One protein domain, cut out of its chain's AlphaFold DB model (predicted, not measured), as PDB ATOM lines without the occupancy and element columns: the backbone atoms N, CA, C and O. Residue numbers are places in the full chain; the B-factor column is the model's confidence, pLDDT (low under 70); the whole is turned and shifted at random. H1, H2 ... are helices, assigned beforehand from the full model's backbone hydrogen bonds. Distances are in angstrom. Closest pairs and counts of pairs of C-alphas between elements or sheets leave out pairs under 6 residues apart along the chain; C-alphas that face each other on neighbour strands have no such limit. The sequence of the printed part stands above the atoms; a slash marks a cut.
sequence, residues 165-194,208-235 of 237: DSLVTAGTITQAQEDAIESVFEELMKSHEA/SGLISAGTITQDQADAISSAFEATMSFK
ATOM      1  N   ASP A 165     142.004 171.713  29.775       74.25
ATOM      2  CA  ASP A 165     141.461 171.422  28.432       74.25
ATOM      3  C   ASP A 165     140.055 172.033  28.251       74.25
ATOM      4  O   ASP A 165     139.694 172.620  27.222       74.25
ATOM      5  N   SER A 166     139.241 171.931  29.307       72.19
ATOM      6  CA  SER A 166     137.877 172.470  29.345       72.19
ATOM      7  C   SER A 166     137.833 174.003  29.317       72.19
ATOM      8  O   SER A 166     136.920 174.588  28.733       72.19
ATOM      9  N   LEU A 167     138.834 174.665  29.902       73.38
ATOM     10  CA  LEU A 167     138.939 176.122  29.956       73.38
ATOM     11  C   LEU A 167     139.460 176.700  28.636       73.38
ATOM     12  O   LEU A 167     139.025 177.787  28.251       73.38
ATOM     13  N   VAL A 168     140.336 175.974  27.934       71.44
ATOM     14  CA  VAL A 168     140.770 176.321  26.570       71.44
ATOM     15  C   VAL A 168     139.604 176.207  25.599       71.44
ATOM     16  O   VAL A 168     139.318 177.139  24.850       71.44
ATOM     17  N   THR A 169     138.863 175.101  25.676       68.56
ATOM     18  CA  THR A 169     137.679 174.870  24.835       68.56
ATOM     19  C   THR A 169     136.595 175.929  25.068       68.56
ATOM     20  O   THR A 169     135.964 176.392  24.121       68.56
ATOM     21  N   ALA A 170     136.399 176.359  26.319       66.25
ATOM     22  CA  ALA A 170     135.462 177.428  26.665       66.25
ATOM     23  C   ALA A 170     135.930 178.833  26.230       66.25
ATOM     24  O   ALA A 170     135.173 179.795  26.364       66.25
ATOM     25  N   GLY A 171     137.169 178.975  25.743       66.69
ATOM     26  CA  GLY A 171     137.780 180.264  25.417       66.69
ATOM     27  C   GLY A 171     138.114 181.117  26.645       66.69
ATOM     28  O   GLY A 171     138.458 182.289  26.502       66.69
ATOM     29  N   THR A 172     138.018 180.546  27.851       72.81
ATOM     30  CA  THR A 172     138.395 181.210  29.103       72.81
ATOM     31  C   THR A 172     139.895 181.462  29.130       72.81
ATOM     32  O   THR A 172     140.316 182.509  29.604       72.81
ATOM     33  N   ILE A 173     140.699 180.543  28.594       64.94
ATOM     34  CA  ILE A 173     142.144 180.696  28.378       64.94
ATOM     35  C   ILE A 173     142.504 180.278  26.944       64.94
ATOM     36  O   ILE A 173     141.736 179.608  26.265       64.94
ATOM     37  N   THR A 174     143.670 180.697  26.466       76.62
ATOM     38  CA  THR A 174     144.232 180.301  25.165       76.62
ATOM     39  C   THR A 174     145.185 179.116  25.324       76.62
ATOM     40  O   THR A 174     145.717 178.901  26.411       76.62
ATOM     41  N   GLN A 175     145.485 178.406  24.233       72.81
ATOM     42  CA  GLN A 175     146.462 177.306  24.247       72.81
ATOM     43  C   GLN A 175     147.832 177.744  24.794       72.81
ATOM     44  O   GLN A 175     148.416 177.086  25.642       72.81
ATOM     45  N   ALA A 176     148.311 178.923  24.387       71.56
ATOM     46  CA  ALA A 176     149.580 179.460  24.877       71.56
ATOM     47  C   ALA A 176     149.558 179.774  26.389       71.56
ATOM     48  O   ALA A 176     150.598 179.751  27.046       71.56
ATOM     49  N   GLN A 177     148.383 180.093  26.944       74.56
ATOM     50  CA  GLN A 177     148.212 180.273  28.387       74.56
ATOM     51  C   GLN A 177     148.197 178.926  29.111       74.56
ATOM     52  O   GLN A 177     148.808 178.829  30.170       74.56
ATOM     53  N   GLU A 178     147.560 177.898  28.544       79.19
ATOM     54  CA  GLU A 178     147.609 176.526  29.065       79.19
ATOM     55  C   GLU A 178     149.049 176.008  29.157       79.19
ATOM     56  O   GLU A 178     149.475 175.629  30.247       79.19
ATOM     57  N   ASP A 179     149.827 176.111  28.077       76.94
ATOM     58  CA  ASP A 179     151.229 175.667  28.047       76.94
ATOM     59  C   ASP A 179     152.071 176.366  29.136       76.94
ATOM     60  O   ASP A 179     152.910 175.759  29.812       76.94
ATOM     61  N   ALA A 180     151.837 177.667  29.350       75.56
ATOM     62  CA  ALA A 180     152.518 178.438  30.389       75.56
ATOM     63  C   ALA A 180     152.128 177.982  31.807       75.56
ATOM     64  O   ALA A 180     152.979 177.944  32.699       75.56
ATOM     65  N   ILE A 181     150.858 177.633  32.025       77.12
ATOM     66  CA  ILE A 181     150.362 177.119  33.307       77.12
ATOM     67  C   ILE A 181     150.920 175.718  33.576       77.12
ATOM     68  O   ILE A 181     151.392 175.463  34.687       77.12
ATOM     69  N   GLU A 182     150.915 174.831  32.577       79.44
ATOM     70  CA  GLU A 182     151.509 173.496  32.681       79.44
ATOM     71  C   GLU A 182     152.987 173.583  33.061       79.44
ATOM     72  O   GLU A 182     153.412 172.935  34.018       79.44
ATOM     73  N   SER A 183     153.754 174.449  32.391       78.31
ATOM     74  CA  SER A 183     155.174 174.645  32.689       78.31
ATOM     75  C   SER A 183     155.412 175.053  34.147       78.31
ATOM     76  O   SER A 183     156.332 174.540  34.786       78.31
ATOM     77  N   VAL A 184     154.582 175.947  34.696       77.56
ATOM     78  CA  VAL A 184     154.671 176.364  36.106       77.56
ATOM     79  C   VAL A 184     154.342 175.202  37.047       77.56
ATOM     80  O   VAL A 184     155.024 174.999  38.053       77.56
ATOM     81  N   PHE A 185     153.317 174.410  36.729       74.25
ATOM     82  CA  PHE A 185     152.905 173.278  37.559       74.25
ATOM     83  C   PHE A 185     153.918 172.123  37.518       74.25
ATOM     84  O   PHE A 185     154.193 171.495  38.544       74.25
ATOM     85  N   GLU A 186     154.530 171.871  36.361       71.94
ATOM     86  CA  GLU A 186     155.635 170.928  36.214       71.94
ATOM     87  C   GLU A 186     156.864 171.352  37.016       71.94
ATOM     88  O   GLU A 186     157.484 170.519  37.680       71.94
ATOM     89  N   GLU A 187     157.235 172.634  36.956       70.31
ATOM     90  CA  GLU A 187     158.357 173.176  37.722       70.31
ATOM     91  C   GLU A 187     158.109 173.031  39.228       70.31
ATOM     92  O   GLU A 187     158.996 172.604  39.973       70.31
ATOM     93  N   LEU A 188     156.873 173.267  39.673       65.19
ATOM     94  CA  LEU A 188     156.472 173.041  41.057       65.19
ATOM     95  C   LEU A 188     156.560 171.571  41.462       65.19
ATOM     96  O   LEU A 188     157.121 171.286  42.522       65.19
ATOM     97  N   MET A 189     156.087 170.633  40.636       63.25
ATOM     98  CA  MET A 189     156.204 169.198  40.931       63.25
ATOM     99  C   MET A 189     157.667 168.736  40.982       63.25
ATOM    100  O   MET A 189     158.057 168.060  41.936       63.25
ATOM    101  N   LYS A 190     158.505 169.186  40.038       65.31
ATOM    102  CA  LYS A 190     159.958 168.930  40.039       65.31
ATOM    103  C   LYS A 190     160.631 169.511  41.289       65.31
ATOM    104  O   LYS A 190     161.530 168.892  41.856       65.31
ATOM    105  N   SER A 191     160.174 170.671  41.765       58.91
ATOM    106  CA  SER A 191     160.683 171.290  42.997       58.91
ATOM    107  C   SER A 191     160.234 170.569  44.281       58.91
ATOM    108  O   SER A 191     160.941 170.626  45.290       58.91
ATOM    109  N   HIS A 192     159.092 169.870  44.249       52.03
ATOM    110  CA  HIS A 192     158.540 169.128  45.386       52.03
ATOM    111  C   HIS A 192     159.217 167.761  45.578       52.03
ATOM    112  O   HIS A 192     159.491 167.378  46.714       52.03
ATOM    113  N   GLU A 193     159.588 167.065  44.496       48.75
ATOM    114  CA  GLU A 193     160.369 165.816  44.578       48.75
ATOM    115  C   GLU A 193     161.773 166.028  45.183       48.75
ATOM    116  O   GLU A 193     162.346 165.114  45.777       48.75
ATOM    117  N   ALA A 194     162.311 167.251  45.118       45.75
ATOM    118  CA  ALA A 194     163.615 167.605  45.681       45.75
ATOM    119  C   ALA A 194     163.591 167.984  47.181       45.75
ATOM    120  O   ALA A 194     164.653 168.148  47.786       45.75
ATOM    121  N   SER A 208     150.278 183.153  40.722       79.19
ATOM    122  CA  SER A 208     150.618 184.549  41.051       79.19
ATOM    123  C   SER A 208     151.656 185.153  40.101       79.19
ATOM    124  O   SER A 208     151.548 186.324  39.736       79.19
ATOM    125  N   GLY A 209     152.644 184.358  39.677       80.38
ATOM    126  CA  GLY A 209     153.661 184.797  38.718       80.38
ATOM    127  C   GLY A 209     153.082 185.085  37.331       80.38
ATOM    128  O   GLY A 209     153.439 186.085  36.714       80.38
ATOM    129  N   LEU A 210     152.131 184.263  36.878       82.12
ATOM    130  CA  LEU A 210     151.469 184.420  35.580       82.12
ATOM    131  C   LEU A 210     150.510 185.616  35.563       82.12
ATOM    132  O   LEU A 210     150.430 186.312  34.551       82.12
ATOM    133  N   ILE A 211     149.841 185.898  36.686       83.75
ATOM    134  CA  ILE A 211     148.997 187.092  36.849       83.75
ATOM    135  C   ILE A 211     149.862 188.356  36.796       83.75
ATOM    136  O   ILE A 211     149.565 189.291  36.056       83.75
ATOM    137  N   SER A 212     150.974 188.377  37.539       82.50
ATOM    138  CA  SER A 212     151.879 189.534  37.559       82.50
ATOM    139  C   SER A 212     152.577 189.770  36.217       82.50
ATOM    140  O   SER A 212     152.903 190.914  35.905       82.50
ATOM    141  N   ALA A 213     152.822 188.712  35.440       79.31
ATOM    142  CA  ALA A 213     153.373 188.801  34.090       79.31
ATOM    143  C   ALA A 213     152.338 189.256  33.044       79.31
ATOM    144  O   ALA A 213     152.707 189.534  31.905       79.31
ATOM    145  N   GLY A 214     151.052 189.329  33.411       82.25
ATOM    146  CA  GLY A 214     149.958 189.624  32.485       82.25
ATOM    147  C   GLY A 214     149.642 188.477  31.521       82.25
ATOM    148  O   GLY A 214     148.887 188.676  30.573       82.25
ATOM    149  N   THR A 215     150.204 187.287  31.750       79.88
ATOM    150  CA  THR A 215     149.932 186.089  30.946       79.88
ATOM    151  C   THR A 215     148.499 185.620  31.151       79.88
ATOM    152  O   THR A 215     147.874 185.186  30.195       79.88
ATOM    153  N   ILE A 216     147.963 185.739  32.368       78.50
ATOM    154  CA  ILE A 216     146.563 185.442  32.705       78.50
ATOM    155  C   ILE A 216     145.977 186.556  33.580       78.50
ATOM    156  O   ILE A 216     146.703 187.303  34.235       78.50
ATOM    157  N   THR A 217     144.655 186.654  33.614       83.69
ATOM    158  CA  THR A 217     143.899 187.554  34.492       83.69
ATOM    159  C   THR A 217     143.550 186.878  35.820       83.69
ATOM    160  O   THR A 217     143.660 185.659  35.961       83.69
ATOM    161  N   GLN A 218     143.101 187.667  36.801       81.25
ATOM    162  CA  GLN A 218     142.617 187.134  38.078       81.25
ATOM    163  C   GLN A 218     141.420 186.188  37.878       81.25
ATOM    164  O   GLN A 218     141.432 185.084  38.411       81.25
ATOM    165  N   ASP A 219     140.456 186.567  37.035       79.06
ATOM    166  CA  ASP A 219     139.270 185.747  36.745       79.06
ATOM    167  C   ASP A 219     139.648 184.399  36.102       79.06
ATOM    168  O   ASP A 219     139.082 183.354  36.425       79.06
ATOM    169  N   GLN A 220     140.660 184.401  35.226       78.25
ATOM    170  CA  GLN A 220     141.214 183.172  34.650       78.25
ATOM    171  C   GLN A 220     141.880 182.300  35.719       78.25
ATOM    172  O   GLN A 220     141.684 181.087  35.724       78.25
ATOM    173  N   ALA A 221     142.630 182.896  36.650       77.69
ATOM    174  CA  ALA A 221     143.260 182.164  37.748       77.69
ATOM    175  C   ALA A 221     142.236 181.512  38.699       77.69
ATOM    176  O   ALA A 221     142.449 180.386  39.164       77.69
ATOM    177  N   ASP A 222     141.111 182.180  38.946       77.94
ATOM    178  CA  ASP A 222     140.021 181.653  39.772       77.94
ATOM    179  C   ASP A 222     139.298 180.486  39.065       77.94
ATOM    180  O   ASP A 222     139.009 179.453  39.683       77.94
ATOM    181  N   ALA A 223     139.084 180.591  37.747       77.19
ATOM    182  CA  ALA A 223     138.531 179.507  36.931       77.19
ATOM    183  C   ALA A 223     139.451 178.272  36.895       77.19
ATOM    184  O   ALA A 223     138.982 177.142  37.050       77.19
ATOM    185  N   ILE A 224     140.766 178.479  36.762       77.38
ATOM    186  CA  ILE A 224     141.776 177.411  36.809       77.38
ATOM    187  C   ILE A 224     141.763 176.697  38.162       77.38
ATOM    188  O   ILE A 224     141.767 175.465  38.217       77.38
ATOM    189  N   SER A 225     141.715 177.459  39.256       77.38
ATOM    190  CA  SER A 225     141.665 176.899  40.611       77.38
ATOM    191  C   SER A 225     140.424 176.023  40.796       77.38
ATOM    192  O   SER A 225     140.526 174.893  41.272       77.38
ATOM    193  N   SER A 226     139.273 176.500  40.315       76.75
ATOM    194  CA  SER A 226     138.006 175.761  40.356       76.75
ATOM    195  C   SER A 226     138.062 174.458  39.547       76.75
ATOM    196  O   SER A 226     137.581 173.422  40.007       76.75
ATOM    197  N   ALA A 227     138.684 174.478  38.362       72.38
ATOM    198  CA  ALA A 227     138.859 173.283  37.538       72.38
ATOM    199  C   ALA A 227     139.740 172.232  38.235       72.38
ATOM    200  O   ALA A 227     139.391 171.051  38.281       72.38
ATOM    201  N   PHE A 228     140.843 172.654  38.861       72.44
ATOM    202  CA  PHE A 228     141.700 171.758  39.642       72.44
ATOM    203  C   PHE A 228     140.977 171.168  40.863       72.44
ATOM    204  O   PHE A 228     141.062 169.960  41.097       72.44
ATOM    205  N   GLU A 229     140.223 171.970  41.617       68.94
ATOM    206  CA  GLU A 229     139.433 171.482  42.757       68.94
ATOM    207  C   GLU A 229     138.377 170.454  42.335       68.94
ATOM    208  O   GLU A 229     138.236 169.408  42.978       68.94
ATOM    209  N   ALA A 230     137.691 170.694  41.213       65.50
ATOM    210  CA  ALA A 230     136.727 169.752  40.661       65.50
ATOM    211  C   ALA A 230     137.381 168.392  40.358       65.50
ATOM    212  O   ALA A 230     136.846 167.356  40.760       65.50
ATOM    213  N   THR A 231     138.582 168.378  39.763       62.59
ATOM    214  CA  THR A 231     139.309 167.119  39.501       62.59
ATOM    215  C   THR A 231     139.760 166.386  40.766       62.59
ATOM    216  O   THR A 231     139.777 165.154  40.784       62.59
ATOM    217  N   MET A 232     140.085 167.103  41.847       57.06
ATOM    218  CA  MET A 232     140.449 166.484  43.127       57.06
ATOM    219  C   MET A 232     139.228 165.927  43.872       57.06
ATOM    220  O   MET A 232     139.311 164.839  44.443       57.06
ATOM    221  N   SER A 233     138.087 166.623  43.825       51.78
ATOM    222  CA  SER A 233     136.830 166.163  44.438       51.78
ATOM    223  C   SER A 233     136.281 164.886  43.791       51.78
ATOM    224  O   SER A 233     135.722 164.031  44.479       51.78
ATOM    225  N   PHE A 234     136.524 164.700  42.489       46.47
ATOM    226  CA  PHE A 234     136.085 163.523  41.735       46.47
ATOM    227  C   PHE A 234     136.774 162.224  42.187       46.47
ATOM    228  O   PHE A 234     136.263 161.133  41.956       46.47
ATOM    229  N   LYS A 235     137.920 162.316  42.873       46.31
ATOM    230  CA  LYS A 235     138.695 161.159  43.344       46.31
ATOM    231  C   LYS A 235     138.241 160.619  44.714       46.31
ATOM    232  O   LYS A 235     138.864 159.687  45.216       46.31
TER     233      LYS A 235
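AT A GLANCE: This is residues 165 to 194 and 208 to 235 of the 237 residues of an uncharacterized protein of Clostridium saccharoperbutylacetonicum N1-4(HMT) (UniProt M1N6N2). Two long helices, H2 and H4, spread as arms from a small body, each preceded by a short helix, H1 or H3; residues 185 to 194 and 228 to 235 stick out. The printed part has 58 residues with four named helices, H1 to H4 in order, all helix, only just compact, close to loose (radius of gyration of the C-alphas 12.0 A), spanning 35 by 31 by 17 A.

HOW THE PARTS SIT: Start at H1, residues 165 to 169. It is close to but not clearly touching H2, residues 175 to 193 (C-alphas of Val 168 and Gln 175, the closest, 6.2 A apart), and H4, residues 218 to 235 (closest C-alphas Leu 167 and Ile 224, 7.5 A). H3, residues 208 to 212, is likewise close to H2 (closest C-alphas Ile 181 and Leu 210, 7.7 A) and H4 (closest C-alphas Ile 211 and Gln 218, 6.5 A). H2 and H4 are apart. Every O i to N i+4 pair is within hydrogen-bond range in H1, H2 and H3; in H4, 13 of 14.

IN THESE COORDINATES: Find C-alpha 165 at (141.461, 171.422, 28.432), where H1 begins. H2 runs 27.2 A; H4 runs 26.8 A to C-alpha 235 at (138.695, 161.159, 43.344).

THE WHOLE: Residues 195 to 207 are cut out, leaving C-alphas 194 and 208 21.9 A apart. The links H1 to H2 and H3 to H4 are tight. The model's pLDDT is under 70 at residues 169 to 171, 173, 188 to 194 and 229 to 235.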